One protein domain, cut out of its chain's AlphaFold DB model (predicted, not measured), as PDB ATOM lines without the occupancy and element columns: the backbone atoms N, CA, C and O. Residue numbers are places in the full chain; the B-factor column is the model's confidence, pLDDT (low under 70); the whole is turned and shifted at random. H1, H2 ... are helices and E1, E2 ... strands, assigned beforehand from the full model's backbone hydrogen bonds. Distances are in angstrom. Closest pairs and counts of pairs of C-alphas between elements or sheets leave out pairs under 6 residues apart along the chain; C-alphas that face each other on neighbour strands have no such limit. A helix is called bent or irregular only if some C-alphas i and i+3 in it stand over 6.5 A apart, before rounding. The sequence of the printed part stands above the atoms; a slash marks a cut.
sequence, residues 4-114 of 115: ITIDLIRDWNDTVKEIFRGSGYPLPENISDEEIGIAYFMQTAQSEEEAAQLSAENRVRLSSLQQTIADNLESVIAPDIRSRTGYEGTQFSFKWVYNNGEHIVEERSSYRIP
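Overview. This is residues 4 to 114 of the 115 residues of an uncharacterized protein of Paenibacillus sp. NEAU-GSW1 (UniProt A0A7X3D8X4). One long helix, H3, runs along much of an elongated body, with part of it over a small four-stranded sheet and its other end packed on H2. H1 runs from beneath H3 out past the sheet, and H4 turns off after H3 to cross over the sheet. The printed part has 111 residues, with four named helices and four strands in the order E1 H1 H2 H3 H4 E2 E3 E4; the sheet, E1 E2 E3 E4, is mixed, and so is the class, helices and strands. It is only just loose, close to compact, with a radius of gyration of the C-alphas of 16.0 A and spans of 47 by 26 by 25 A.

Along the chain. E1, residues 4 to 6, begins at C-alpha 4 (225.758, 256.430, 185.368). H1 is residues 8 to 22, 21.0 A; H2, 33 to 41, 12.9 A; H3, 48 to 71, 34.3 A. H4, 73 to 85, is irregular: C-alphas 75 and 78 are 7.2 A apart. E2 is residues 91 to 98, 23.0 A; E3, 102 to 106; E4, 111 to 113, ending at C-alpha 113 (212.474, 255.322, 179.512).

Arrangement. E1 and E2 are parallel, N 5 to O 92 being 2.9 A; with the helices between they make a strand-helix-strand unit. E2, E3 and E4 form a meander, each the antiparallel neighbour of the one before, with N 95 to O 105 at 2.9 A and N 106 to O 111 at 2.8 A. H3 and H4, on the same face, make two layers with the sheet, at heights of 13.4 A and 8.8 A. H2 touches H3, closest C-alphas Phe 41 and Ala 51, 4.9 A, at a steep tilt of 62 degrees. Every O i to N i+4 pair is within hydrogen-bond range in H1 and H3, 4 of 5 in H2 and 7 of 9 in H4.

Size, cuts and confidence. The C-alphas farthest apart, of Ser 47 and Glu 88, are 48.8 A apart. The printed part has no cut, no link is long, and no printed residue is under 70 in pLDDT.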
ATOM      1  N   ILE A   4     226.494 257.052 186.474       94.56
ATOM      2  CA  ILE A   4     225.758 256.430 185.368       94.56
ATOM      3  C   ILE A   4     226.479 255.156 184.957       94.56
ATOM      4  O   ILE A   4     227.664 255.186 184.635       94.56
ATOM      5  N   THR A   5     225.751 254.046 184.939       97.00
ATOM      6  CA  THR A   5     226.172 252.803 184.286       97.00
ATOM      7  C   THR A   5     225.251 252.562 183.096       97.00
ATOM      8  O   THR A   5     224.034 252.526 183.264       97.00
ATOM      9  N   ILE A   6     225.818 252.462 181.896       96.31
ATOM     10  CA  ILE A   6     225.076 252.232 180.655       96.31
ATOM     11  C   ILE A   6     226.011 251.591 179.625       96.31
ATOM     12  O   ILE A   6     227.118 252.083 179.408       96.31
ATOM     13  N   ASP A   7     225.577 250.483 179.028       97.19
ATOM     14  CA  ASP A   7     226.279 249.808 177.932       97.19
ATOM     15  C   ASP A   7     225.255 249.122 177.015       97.19
ATOM     16  O   ASP A   7     225.079 247.902 177.012       97.19
ATOM     17  N   LEU A   8     224.525 249.943 176.251       96.62
ATOM     18  CA  LEU A   8     223.397 249.457 175.444       96.62
ATOM     19  C   LEU A   8     223.842 248.514 174.317       96.62
ATOM     20  O   LEU A   8     223.065 247.668 173.877       96.62
ATOM     21  N   ILE A   9     225.077 248.668 173.831       96.62
ATOM     22  CA  ILE A   9     225.643 247.796 172.794       96.62
ATOM     23  C   ILE A   9     225.875 246.407 173.377       96.62
ATOM     24  O   ILE A   9     225.464 245.416 172.775       96.62
ATOM     25  N   ARG A  10     226.492 246.330 174.560       96.38
ATOM     26  CA  ARG A  10     226.701 245.059 175.242       96.38
ATOM     27  C   ARG A  10     225.385 244.382 175.601       96.38
ATOM     28  O   ARG A  10     225.242 243.195 175.334       96.38
ATOM     29  N   ASP A  11     224.417 245.123 176.136       97.06
ATOM     30  CA  ASP A  11     223.092 244.580 176.461       97.06
ATOM     31  C   ASP A  11     222.402 243.959 175.235       97.06
ATOM     32  O   ASP A  11     221.795 242.881 175.306       97.06
ATOM     33  N   TRP A  12     222.512 244.631 174.087       96.75
ATOM     34  CA  TRP A  12     221.994 244.131 172.820       96.75
ATOM     35  C   TRP A  12     222.745 242.871 172.366       96.75
ATOM     36  O   TRP A  12     222.110 241.868 172.043       96.75
ATOM     37  N   ASN A  13     224.082 242.878 172.414       96.31
ATOM     38  CA  ASN A  13     224.915 241.723 172.059       96.31
ATOM     39  C   ASN A  13     224.621 240.500 172.937       96.31
ATOM     40  O   ASN A  13     224.520 239.382 172.427       96.31
ATOM     41  N   ASP A  14     224.458 240.702 174.242       95.81
ATOM     42  CA  ASP A  14     224.107 239.644 175.188       95.81
ATOM     43  C   ASP A  14     222.725 239.068 174.848       95.81
ATOM     44  O   ASP A  14     222.556 237.850 174.785       95.81
ATOM     45  N   THR A  15     221.756 239.921 174.506       95.00
ATOM     46  CA  THR A  15     220.430 239.466 174.060       95.00
ATOM     47  C   THR A  15     220.507 238.653 172.766       95.00
ATOM     48  O   THR A  15     219.888 237.592 172.666       95.00
ATOM     49  N   VAL A  16     221.289 239.099 171.781       95.25
ATOM     50  CA  VAL A  16     221.511 238.349 170.537       95.25
ATOM     51  C   VAL A  16     222.116 236.977 170.829       95.25
ATOM     52  O   VAL A  16     221.626 235.971 170.314       95.25
ATOM     53  N   LYS A  17     223.134 236.900 171.693       95.88
ATOM     54  CA  LYS A  17     223.731 235.623 172.109       95.88
ATOM     55  C   LYS A  17     222.698 234.682 172.732       95.88
ATOM     56  O   LYS A  17     222.696 233.497 172.395       95.88
ATOM     57  N   GLU A  18     221.798 235.185 173.579       95.00
ATOM     58  CA  GLU A  18     220.708 234.374 174.138       95.00
ATOM     59  C   GLU A  18     219.731 233.876 173.066       95.00
ATOM     60  O   GLU A  18     219.311 232.720 173.121       95.00
ATOM     61  N   ILE A  19     219.404 234.698 172.062       93.62
ATOM     62  CA  ILE A  19     218.545 234.289 170.937       93.62
ATOM     63  C   ILE A  19     219.176 233.114 170.180       93.62
ATOM     64  O   ILE A  19     218.516 232.099 169.954       93.62
ATOM     65  N   PHE A  20     220.462 233.213 169.836       95.31
ATOM     66  CA  PHE A  20     221.195 232.135 169.162       95.31
ATOM     67  C   PHE A  20     221.336 230.881 170.034       95.31
ATOM     68  O   PHE A  20     221.201 229.755 169.552       95.31
ATOM     69  N   ARG A  21     221.552 231.044 171.345       94.94
ATOM     70  CA  ARG A  21     221.566 229.912 172.278       94.94
ATOM     71  C   ARG A  21     220.205 229.215 172.330       94.94
ATOM     72  O   ARG A  21     220.148 227.988 172.275       94.94
ATOM     73  N   GLY A  22     219.119 229.984 172.395       93.88
ATOM     74  CA  GLY A  22     217.748 229.478 172.410       93.88
ATOM     75  C   GLY A  22     217.314 228.816 171.099       93.88
ATOM     76  O   GLY A  22     216.469 227.922 171.127       93.88
ATOM     77  N   SER A  23     217.907 229.196 169.962       91.81
ATOM     78  CA  SER A  23     217.624 228.593 168.650       91.81
ATOM     79  C   SER A  23     218.358 227.266 168.400       91.81
ATOM     80  O   SER A  23     218.097 226.604 167.396       91.81
ATOM     81  N   GLY A  24     219.254 226.854 169.306       92.69
ATOM     82  CA  GLY A  24     220.062 225.637 169.177       92.69
ATOM     83  C   GLY A  24     221.356 225.811 168.375       92.69
ATOM     84  O   GLY A  24     222.077 224.833 168.184       92.69
ATOM     85  N   TYR A  25     221.678 227.037 167.953       92.81
ATOM     86  CA  TYR A  25     222.893 227.378 167.210       92.81
ATOM     87  C   TYR A  25     223.649 228.507 167.926       92.81
ATOM     88  O   TYR A  25     223.664 229.637 167.437       92.81
ATOM     89  N   PRO A  26     224.246 228.247 169.105       95.38
ATOM     90  CA  PRO A  26     224.923 229.286 169.873       95.38
ATOM     91  C   PRO A  26     226.096 229.887 169.090       95.38
ATOM     92  O   PRO A  26     226.843 229.172 168.418       95.38
ATOM     93  N   LEU A  27     226.273 231.204 169.219       94.81
ATOM     94  CA  LEU A  27     227.451 231.892 168.692       94.81
ATOM     95  C   LEU A  27     228.717 231.464 169.466       94.81
ATOM     96  O   LEU A  27     228.617 231.111 170.644       94.81
ATOM     97  N   PRO A  28     229.908 231.514 168.841       94.00
ATOM     98  CA  PRO A  28     231.174 231.254 169.526       94.00
ATOM     99  C   PRO A  28     231.381 232.170 170.741       94.00
ATOM    100  O   PRO A  28     231.072 233.354 170.686       94.00
ATOM    101  N   GLU A  29     231.973 231.657 171.821       88.31
ATOM    102  CA  GLU A  29     232.210 232.434 173.055       88.31
ATOM    103  C   GLU A  29     233.149 233.636 172.846       88.31
ATOM    104  O   GLU A  29     233.026 234.658 173.519       88.31
ATOM    105  N   ASN A  30     234.081 233.531 171.896       92.31
ATOM    106  CA  ASN A  30     235.079 234.550 171.571       92.31
ATOM    107  C   ASN A  30     234.717 235.398 170.339       92.31
ATOM    108  O   ASN A  30     235.597 236.057 169.788       92.31
ATOM    109  N   ILE A  31     233.458 235.348 169.894       95.25
ATOM    110  CA  ILE A  31     232.965 236.177 168.792       95.25
ATOM    111  C   ILE A  31     233.077 237.666 169.150       95.25
ATOM    112  O   ILE A  31     232.783 238.066 170.281       95.25
ATOM    113  N   SER A  32     233.507 238.490 168.196       95.50
ATOM    114  CA  SER A  32     233.589 239.936 168.392       95.50
ATOM    115  C   SER A  32     232.209 240.599 168.352       95.50
ATOM    116  O   SER A  32     231.277 240.106 167.720       95.50
ATOM    117  N   ASP A  33     232.087 241.776 168.966       92.75
ATOM    118  CA  ASP A  33     230.845 242.564 168.951       92.75
ATOM    119  C   ASP A  33     230.357 242.915 167.540       92.75
ATOM    120  O   ASP A  33     229.174 243.167 167.327       92.75
ATOM    121  N   GLU A  34     231.274 243.019 166.579       92.31
ATOM    122  CA  GLU A  34     230.943 243.285 165.178       92.31
ATOM    123  C   GLU A  34     230.335 242.050 164.513       92.31
ATOM    124  O   GLU A  34     229.259 242.129 163.918       92.31
ATOM    125  N   GLU A  35     230.971 240.895 164.705       96.00
ATOM    126  CA  GLU A  35     230.505 239.613 164.179       96.00
ATOM    127  C   GLU A  35     229.164 239.184 164.793       96.00
ATOM    128  O   GLU A  35     228.346 238.597 164.089       96.00
ATOM    129  N   ILE A  36     228.888 239.509 166.067       97.12
ATOM    130  CA  ILE A  36     227.571 239.267 166.692       97.12
ATOM    131  C   ILE A  36     226.470 239.973 165.902       97.12
ATOM    132  O   ILE A  36     225.452 239.364 165.564       97.12
ATOM    133  N   GLY A  37     226.672 241.260 165.604       96.06
ATOM    134  CA  GLY A  37     225.686 242.058 164.890       96.06
ATOM    135  C   GLY A  37     225.479 241.575 163.459       96.06
ATOM    136  O   GLY A  37     224.337 241.411 163.030       96.06
ATOM    137  N   ILE A  38     226.569 241.256 162.755       97.50
ATOM    138  CA  ILE A  38     226.505 240.675 161.408       97.50
ATOM    139  C   ILE A  38     225.727 239.356 161.443       97.50
ATOM    140  O   ILE A  38     224.761 239.201 160.701       97.50
ATOM    141  N   ALA A  39     226.084 238.431 162.340       96.62
ATOM    142  CA  ALA A  39     225.413 237.140 162.463       96.62
ATOM    143  C   ALA A  39     223.907 237.297 162.719       96.62
ATOM    144  O   ALA A  39     223.101 236.584 162.120       96.62
ATOM    145  N   TYR A  40     223.513 238.256 163.561       96.50
ATOM    146  CA  TYR A  40     222.108 238.555 163.806       96.50
ATOM    147  C   TYR A  40     221.375 239.000 162.536       96.50
ATOM    148  O   TYR A  40     220.364 238.390 162.183       96.50
ATOM    149  N   PHE A  41     221.889 240.013 161.832       97.38
ATOM    150  CA  PHE A  41     221.232 240.564 160.643       97.38
ATOM    151  C   PHE A  41     221.285 239.632 159.430       97.38
ATOM    152  O   PHE A  41     220.378 239.678 158.600       97.38
ATOM    153  N   MET A  42     222.253 238.714 159.362       97.06
ATOM    154  CA  MET A  42     222.311 237.661 158.341       97.06
ATOM    155  C   MET A  42     221.088 236.735 158.329       97.06
ATOM    156  O   MET A  42     220.838 236.074 157.324       97.06
ATOM    157  N   GLN A  43     220.294 236.689 159.403       93.44
ATOM    158  CA  GLN A  43     219.035 235.931 159.416       93.44
ATOM    159  C   GLN A  43     217.974 236.519 158.474       93.44
ATOM    160  O   GLN A  43     217.047 235.810 158.083       93.44
ATOM    161  N   THR A  44     218.086 237.806 158.130       93.38
ATOM    162  CA  THR A  44     217.092 238.534 157.324       93.38
ATOM    163  C   THR A  44     217.677 239.281 156.128       93.38
ATOM    164  O   THR A  44     216.939 239.568 155.188       93.38
ATOM    165  N   ALA A  45     218.966 239.620 156.159       95.81
ATOM    166  CA  ALA A  45     219.658 240.323 155.084       95.81
ATOM    167  C   ALA A  45     219.848 239.435 153.843       95.81
ATOM    168  O   ALA A  45     219.902 238.207 153.929       95.81
ATOM    169  N   GLN A  46     219.975 240.062 152.676       95.38
ATOM    170  CA  GLN A  46     220.185 239.399 151.388       95.38
ATOM    171  C   GLN A  46     221.664 239.115 151.110       95.38
ATOM    172  O   GLN A  46     221.986 238.283 150.259       95.38
ATOM    173  N   SER A  47     222.567 239.804 151.807       97.00
ATOM    174  CA  SER A  47     224.011 239.634 151.690       97.00
ATOM    175  C   SER A  47     224.730 239.967 152.998       97.00
ATOM    176  O   SER A  47     224.189 240.632 153.882       97.00
ATOM    177  N   GLU A  48     225.984 239.529 153.096       96.50
ATOM    178  CA  GLU A  48     226.871 239.883 154.208       96.50
ATOM    179  C   GLU A  48     227.161 241.386 154.263       96.50
ATOM    180  O   GLU A  48     227.197 241.963 155.346       96.50
ATOM    181  N   GLU A  49     227.291 242.042 153.106       97.31
ATOM    182  CA  GLU A  49     227.472 243.495 153.019       97.31
ATOM    183  C   GLU A  49     226.264 244.247 153.596       97.31
ATOM    184  O   GLU A  49     226.430 245.183 154.377       97.31
ATOM    185  N   GLU A  50     225.043 243.801 153.281       97.62
ATOM    186  CA  GLU A  50     223.824 244.372 153.858       97.62
ATOM    187  C   GLU A  50     223.751 244.118 155.371       97.62
ATOM    188  O   GLU A  50     223.452 245.034 156.136       97.62
ATOM    189  N   ALA A  51     224.080 242.907 155.833       97.69
ATOM    190  CA  ALA A  51     224.109 242.597 157.261       97.69
ATOM    191  C   ALA A  51     225.139 243.445 158.027       97.69
ATOM    192  O   ALA A  51     224.853 243.916 159.130       97.69
ATOM    193  N   ALA A  52     226.315 243.677 157.441       97.31
ATOM    194  CA  ALA A  52     227.343 244.545 158.003       97.31
ATOM    195  C   ALA A  52     226.879 246.004 158.077       97.31
ATOM    196  O   ALA A  52     227.058 246.650 159.111       97.31
ATOM    197  N   GLN A  53     226.213 246.502 157.032       97.69
ATOM    198  CA  GLN A  53     225.636 247.844 157.027       97.69
ATOM    199  C   GLN A  53     224.565 248.003 158.119       97.69
ATOM    200  O   GLN A  53     224.636 248.937 158.918       97.69
ATOM    201  N   LEU A  54     223.624 247.059 158.223       97.50
ATOM    202  CA  LEU A  54     222.587 247.060 159.263       97.50
ATOM    203  C   LEU A  54     223.185 246.970 160.677       97.50
ATOM    204  O   LEU A  54     222.741 247.666 161.594       97.50
ATOM    205  N   SER A  55     224.227 246.153 160.853       97.12
ATOM    206  CA  SER A  55     224.980 246.043 162.108       97.12
ATOM    207  C   SER A  55     225.605 247.383 162.509       97.12
ATOM    208  O   SER A  55     225.438 247.841 163.646       97.12
ATOM    209  N   ALA A  56     226.267 248.058 161.566       96.88
ATOM    210  CA  ALA A  56     226.876 249.363 161.789       96.88
ATOM    211  C   ALA A  56     225.829 250.436 162.131       96.88
ATOM    212  O   ALA A  56     225.996 251.172 163.107       96.88
ATOM    213  N   GLU A  57     224.719 250.492 161.390       97.38
ATOM    214  CA  GLU A  57     223.611 251.418 161.653       97.38
ATOM    215  C   GLU A  57     223.000 251.202 163.040       97.38
ATOM    216  O   GLU A  57     222.794 252.161 163.793       97.38
ATOM    217  N   ASN A  58     222.779 249.944 163.434       96.12
ATOM    218  CA  ASN A  58     222.271 249.620 164.761       96.12
ATOM    219  C   ASN A  58     223.245 250.056 165.867       96.12
ATOM    220  O   ASN A  58     222.822 250.626 166.873       96.12
ATOM    221  N   ARG A  59     224.554 249.864 165.673       96.56
ATOM    222  CA  ARG A  59     225.573 250.314 166.633       96.56
ATOM    223  C   ARG A  59     225.584 251.837 166.784       96.56
ATOM    224  O   ARG A  59     225.666 252.336 167.910       96.56
ATOM    225  N   VAL A  60     225.463 252.579 165.681       97.56
ATOM    226  CA  VAL A  60     225.353 254.049 165.704       97.56
ATOM    227  C   VAL A  60     224.091 254.484 166.448       97.56
ATOM    228  O   VAL A  60     224.152 255.390 167.284       97.56
ATOM    229  N   ARG A  61     222.961 253.810 166.210       96.38
ATOM    230  CA  ARG A  61     221.692 254.070 166.901       96.38
ATOM    231  C   ARG A  61     221.806 253.851 168.411       96.38
ATOM    232  O   ARG A  61     221.447 254.745 169.173       96.38
ATOM    233  N   LEU A  62     222.335 252.706 168.850       96.19
ATOM    234  CA  LEU A  62     222.507 252.390 170.276       96.19
ATOM    235  C   LEU A  62     223.483 253.356 170.961       96.19
ATOM    236  O   LEU A  62     223.195 253.843 172.052       96.19
ATOM    237  N   SER A  63     224.584 253.708 170.292       96.44
ATOM    238  CA  SER A  63     225.532 254.721 170.784       96.44
ATOM    239  C   SER A  63     224.862 256.087 170.960       96.44
ATOM    240  O   SER A  63     225.033 256.743 171.985       96.44
ATOM    241  N   SER A  64     224.057 256.503 169.979       96.56
ATOM    242  CA  SER A  64     223.327 257.775 170.017       96.56
ATOM    243  C   SER A  64     222.290 257.810 171.140       96.56
ATOM    244  O   SER A  64     222.165 258.822 171.832       96.56
ATOM    245  N   LEU A  65     221.574 256.704 171.369       95.19
ATOM    246  CA  LEU A  65     220.631 256.574 172.484       95.19
ATOM    247  C   LEU A  65     221.344 256.665 173.835       95.19
ATOM    248  O   LEU A  65     220.904 257.407 174.713       95.19
ATOM    249  N   GLN A  66     222.470 255.969 173.985       95.62
ATOM    250  CA  GLN A  66     223.289 256.031 175.193       95.62
ATOM    251  C   GLN A  66     223.762 257.460 175.480       95.62
ATOM    252  O   GLN A  66     223.624 257.940 176.607       95.62
ATOM    253  N   GLN A  67     224.266 258.157 174.460       96.06
ATOM    254  CA  GLN A  67     224.690 259.550 174.592       96.06
ATOM    255  C   GLN A  67     223.515 260.460 174.966       96.06
ATOM    256  O   GLN A  67     223.633 261.278 175.872       96.06
ATOM    257  N   THR A  68     222.353 260.261 174.342       95.50
ATOM    258  CA  THR A  68     221.135 261.026 174.643       95.50
ATOM    259  C   THR A  68     220.720 260.865 176.105       95.50
ATOM    260  O   THR A  68     220.351 261.851 176.746       95.50
ATOM    261  N   ILE A  69     220.813 259.652 176.658       94.75
ATOM    262  CA  ILE A  69     220.521 259.396 178.073       94.75
ATOM    263  C   ILE A  69     221.512 260.128 178.975       94.75
ATOM    264  O   ILE A  69     221.096 260.773 179.935       94.75
ATOM    265  N   ALA A  70     222.807 260.053 178.665       94.56
ATOM    266  CA  ALA A  70     223.841 260.723 179.444       94.56
ATOM    267  C   ALA A  70     223.661 262.252 179.439       94.56
ATOM    268  O   ALA A  70     223.653 262.872 180.503       94.56
ATOM    269  N   ASP A  71     223.436 262.843 178.263       95.94
ATOM    270  CA  ASP A  71     223.301 264.293 178.079       95.94
ATOM    271  C   ASP A  71     222.050 264.862 178.757       95.94
ATOM    272  O   ASP A  71     222.046 266.001 179.224       95.94
ATOM    273  N   ASN A  72     220.981 264.066 178.830       95.12
ATOM    274  CA  ASN A  72     219.694 264.491 179.379       95.12
ATOM    275  C   ASN A  72     219.423 263.936 180.783       95.12
ATOM    276  O   ASN A  72     218.310 264.099 181.299       95.12
ATOM    277  N   LEU A  73     220.414 263.296 181.425       95.12
ATOM    278  CA  LEU A  73     220.195 262.666 182.725       95.12
ATOM    279  C   LEU A  73     219.753 263.687 183.769       95.12
ATOM    280  O   LEU A  73     218.750 263.497 184.449       95.12
ATOM    281  N   GLU A  74     220.513 264.768 183.907       95.12
ATOM    282  CA  GLU A  74     220.289 265.744 184.970       95.12
ATOM    283  C   GLU A  74     219.071 266.632 184.708       95.12
ATOM    284  O   GLU A  74     218.328 266.951 185.636       95.12
ATOM    285  N   SER A  75     218.851 267.001 183.448       94.69
ATOM    286  CA  SER A  75     217.821 267.958 183.049       94.69
ATOM    287  C   SER A  75     216.429 267.342 182.924       94.69
ATOM    288  O   SER A  75     215.448 268.016 183.233       94.69
ATOM    289  N   VAL A  76     216.327 266.086 182.474       94.38
ATOM    290  CA  VAL A  76     215.043 265.468 182.102       94.38
ATOM    291  C   VAL A  76     214.837 264.121 182.787       94.38
ATOM    292  O   VAL A  76     213.829 263.931 183.465       94.38
ATOM    293  N   ILE A  77     215.782 263.190 182.649       94.81
ATOM    294  CA  ILE A  77     215.545 261.782 183.000       94.81
ATOM    295  C   ILE A  77     215.501 261.563 184.517       94.81
ATOM    296  O   ILE A  77     214.563 260.947 185.017       94.81
ATOM    297  N   ALA A  78     216.475 262.069 185.277       95.69
ATOM    298  CA  ALA A  78     216.498 261.898 186.729       95.69
ATOM    299  C   ALA A  78     215.308 262.594 187.425       95.69
ATOM    300  O   ALA A  78     214.702 261.963 188.296       95.69
ATOM    301  N   PRO A  79     214.918 263.838 187.063       95.25
ATOM    302  CA  PRO A  79     213.686 264.447 187.567       95.25
ATOM    303  C   PRO A  79     212.429 263.625 187.256       95.25
ATOM    304  O   PRO A  79     211.590 263.447 188.141       95.25
ATOM    305  N   ASP A  80     212.308 263.091 186.037       95.56
ATOM    306  CA  ASP A  80     211.162 262.266 185.643       95.56
ATOM    307  C   ASP A  80     211.117 260.963 186.455       95.56
ATOM    308  O   ASP A  80     210.115 260.709 187.126       95.56
ATOM    309  N   ILE A  81     212.227 260.216 186.542       95.75
ATOM    310  CA  ILE A  81     212.345 259.010 187.383       95.75
ATOM    311  C   ILE A  81     211.930 259.306 188.827       95.75
ATOM    312  O   ILE A  81     211.098 258.590 189.387       95.75
ATOM    313  N   ARG A  82     212.466 260.379 189.424       95.75
ATOM    314  CA  ARG A  82     212.136 260.812 190.792       95.75
ATOM    315  C   ARG A  82     210.641 261.059 190.946       95.75
ATOM    316  O   ARG A  82     210.032 260.553 191.884       95.75
ATOM    317  N   SER A  83     210.042 261.789 190.010       96.00
ATOM    318  CA  SER A  83     208.617 262.126 190.055       96.00
ATOM    319  C   SER A  83     207.702 260.905 189.896       96.00
ATOM    320  O   SER A  83     206.627 260.859 190.493       96.00
ATOM    321  N   ARG A  84     208.125 259.907 189.110       95.38
ATOM    322  CA  ARG A  84     207.331 258.717 188.777       95.38
ATOM    323  C   ARG A  84     207.475 257.588 189.787       95.38
ATOM    324  O   ARG A  84     206.525 256.838 189.986       95.38
ATOM    325  N   THR A  85     208.652 257.448 190.390       95.88
ATOM    326  CA  THR A  85     209.012 256.278 191.212       95.88
ATOM    327  C   THR A  85     209.340 256.622 192.662       95.88
ATOM    328  O   THR A  85     209.363 255.730 193.505       95.88
ATOM    329  N   GLY A  86     209.607 257.896 192.972       95.38
ATOM    330  CA  GLY A  86     210.119 258.318 194.277       95.38
ATOM    331  C   GLY A  86     211.590 257.961 194.514       95.38
ATOM    332  O   GLY A  86     212.069 258.090 195.635       95.38
ATOM    333  N   TYR A  87     212.325 257.498 193.498       95.94
ATOM    334  CA  TYR A  87     213.734 257.132 193.641       95.94
ATOM    335  C   TYR A  87     214.631 258.359 193.869       95.94
ATOM    336  O   TYR A  87     214.820 259.165 192.966       95.94
ATOM    337  N   GLU A  88     215.230 258.488 195.055       94.19
ATOM    338  CA  GLU A  88     216.057 259.653 195.431       94.19
ATOM    339  C   GLU A  88     217.572 259.439 195.268       94.19
ATOM    340  O   GLU A  88     218.361 260.367 195.488       94.19
ATOM    341  N   GLY A  89     217.988 258.235 194.863       94.31
ATOM    342  CA  GLY A  89     219.392 257.862 194.720       94.31
ATOM    343  C   GLY A  89     220.151 258.676 193.667       94.31
ATOM    344  O   GLY A  89     219.581 259.388 192.834       94.31
ATOM    345  N   THR A  90     221.477 258.575 193.722       95.56
ATOM    346  CA  THR A  90     222.401 259.244 192.791       95.56
ATOM    347  C   THR A  90     223.032 258.294 191.773       95.56
ATOM    348  O   THR A  90     223.794 258.744 190.920       95.56
ATOM    349  N   GLN A  91     222.723 257.000 191.873       97.00
ATOM    350  CA  GLN A  91     223.211 255.944 190.991       97.00
ATOM    351  C   GLN A  91     222.102 255.536 190.027       97.00
ATOM    352  O   GLN A  91     221.006 255.208 190.480       97.00
ATOM    353  N   PHE A  92     222.393 255.521 188.733       96.94
ATOM    354  CA  PHE A  92     221.467 255.094 187.688       96.94
ATOM    355  C   PHE A  92     222.126 254.008 186.839       96.94
ATOM    356  O   PHE A  92     223.269 254.170 186.404       96.94
ATOM    357  N   SER A  93     221.417 252.899 186.628       97.19
ATOM    358  CA  SER A  93     221.865 251.788 185.781       97.19
ATOM    359  C   SER A  93     220.853 251.591 184.668       97.19
ATOM    360  O   SER A  93     219.722 251.196 184.941       97.19
ATOM    361  N   PHE A  94     221.229 251.913 183.436       97.12
ATOM    362  CA  PHE A  94     220.353 251.798 182.277       97.12
ATOM    363  C   PHE A  94     220.689 250.544 181.495       97.12
ATOM    364  O   PHE A  94     221.839 250.341 181.112       97.12
ATOM    365  N   LYS A  95     219.653 249.754 181.224       96.69
ATOM    366  CA  LYS A  95     219.760 248.489 180.518       96.69
ATOM    367  C   LYS A  95     218.840 248.446 179.311       96.69
ATOM    368  O   LYS A  95     217.643 248.727 179.438       96.69
ATOM    369  N   TRP A  96     219.377 248.063 178.158       96.50
ATOM    370  CA  TRP A  96     218.552 247.716 177.001       96.50
ATOM    371  C   TRP A  96     217.954 246.317 177.191       96.50
ATOM    372  O   TRP A  96     218.645 245.374 177.571       96.50
ATOM    373  N   VAL A  97     216.656 246.166 176.935       93.81
ATOM    374  CA  VAL A  97     215.960 244.876 177.011       93.81
ATOM    375  C   VAL A  97     214.984 244.710 175.852       93.81
ATOM    376  O   VAL A  97     214.335 245.667 175.423       93.81
ATOM    377  N   TYR A  98     214.814 243.465 175.407       89.31
ATOM    378  CA  TYR A  98     213.783 243.086 174.446       89.31
ATOM    379  C   TYR A  98     212.626 242.369 175.152       89.31
ATOM    380  O   TYR A  98     212.774 241.243 175.624       89.31
ATOM    381  N   ASN A  99     211.464 243.017 175.246       84.75
ATOM    382  CA  ASN A  99     210.254 242.429 175.828       84.75
ATOM    383  C   ASN A  99     209.003 242.987 175.139       84.75
ATOM    384  O   ASN A  99     208.490 244.028 175.543       84.75
ATOM    385  N   ASN A 100     208.514 242.283 174.112       84.50
ATOM    386  CA  ASN A 100     207.452 242.755 173.207       84.50
ATOM    387  C   ASN A 100     207.787 244.097 172.528       84.50
ATOM    388  O   ASN A 100     206.905 244.915 172.272       84.50
ATOM    389  N   GLY A 101     209.072 244.321 172.259       86.88
ATOM    390  CA  GLY A 101     209.611 245.582 171.769       86.88
ATOM    391  C   GLY A 101     210.925 245.928 172.456       86.88
ATOM    392  O   GLY A 101     211.318 245.293 173.439       86.88
ATOM    393  N   GLU A 102     211.610 246.930 171.915       90.81
ATOM    394  CA  GLU A 102     212.820 247.469 172.524       90.81
ATOM    395  C   GLU A 102     212.468 248.426 173.657       90.81
ATOM    396  O   GLU A 102     211.602 249.294 173.516       90.81
ATOM    397  N   HIS A 103     213.164 248.286 174.779       93.50
ATOM    398  CA  HIS A 103     212.997 249.154 175.931       93.50
ATOM    399  C   HIS A 103     214.343 249.469 176.565       93.50
ATOM    400  O   HIS A 103     215.235 248.626 176.594       93.50
ATOM    401  N   ILE A 104     214.448 250.663 177.143       94.94
ATOM    402  CA  ILE A 104     215.527 251.005 178.064       94.94
ATOM    403  C   ILE A 104     214.914 251.133 179.450       94.94
ATOM    404  O   ILE A 104     213.951 251.877 179.649       94.94
ATOM    405  N   VAL A 105     215.440 250.367 180.399       95.62
ATOM    406  CA  VAL A 105     214.962 250.339 181.781       95.62
ATOM    407  C   VAL A 105     216.071 250.832 182.689       95.62
ATOM    408  O   VAL A 105     217.219 250.426 182.551       95.62
ATOM    409  N   GLU A 106     215.721 251.701 183.625       96.69
ATOM    410  CA  GLU A 106     216.574 252.041 184.747       96.69
ATOM    411  C   GLU A 106     216.342 251.027 185.874       96.69
ATOM    412  O   GLU A 106     215.237 250.902 186.405       96.69
ATOM    413  N   GLU A 107     217.370 250.251 186.208       96.25
ATOM    414  CA  GLU A 107     217.243 249.054 187.042       96.25
ATOM    415  C   GLU A 107     216.956 249.366 188.518       96.25
ATOM    416  O   GLU A 107     216.330 248.557 189.203       96.25
ATOM    417  N   ARG A 108     217.380 250.528 189.033       94.38
ATOM    418  CA  ARG A 108     217.257 250.857 190.465       94.38
ATOM    419  C   ARG A 108     215.866 251.351 190.844       94.38
ATOM    420  O   ARG A 108     215.412 251.118 191.961       94.38
ATOM    421  N   SER A 109     215.194 252.010 189.913       92.56
ATOM    422  CA  SER A 109     213.829 252.520 190.034       92.56
ATOM    423  C   SER A 109     212.808 251.661 189.287       92.56
ATOM    424  O   SER A 109     211.606 251.885 189.423       92.56
ATOM    425  N   SER A 110     213.267 250.677 188.500       91.75
ATOM    426  CA  SER A 110     212.443 249.898 187.561       91.75
ATOM    427  C   SER A 110     211.687 250.771 186.549       91.75
ATOM    428  O   SER A 110     210.654 250.365 186.010       91.75
ATOM    429  N   TYR A 111     212.181 251.985 186.293       92.38
ATOM    430  CA  TYR A 111     211.549 252.929 185.384       92.38
ATOM    431  C   TYR A 111     211.886 252.604 183.932       92.38
ATOM    432  O   TYR A 111     213.045 252.409 183.586       92.38
ATOM    433  N   ARG A 112     210.883 252.594 183.054       92.50
ATOM    434  CA  ARG A 112     211.090 252.442 181.610       92.50
ATOM    435  C   ARG A 112     211.177 253.819 180.961       92.50
ATOM    436  O   ARG A 112     210.211 254.574 181.021       92.50
ATOM    437  N   ILE A 113     212.296 254.102 180.300       87.50
ATOM    438  CA  ILE A 113     212.474 255.322 179.512       87.50
ATOM    439  C   ILE A 113     211.528 255.267 178.303       87.50
ATOM    440  O   ILE A 113     211.558 254.277 177.563       87.50
ATOM    441  N   PRO A 114     210.675 256.287 178.096       79.31
ATOM    442  CA  PRO A 114     209.915 256.421 176.860       79.31
ATOM    443  C   PRO A 114     210.889 256.622 175.691       79.31
ATOM    444  O   PRO A 114     211.675 257.569 175.716       79.31
TER     445      PRO A 114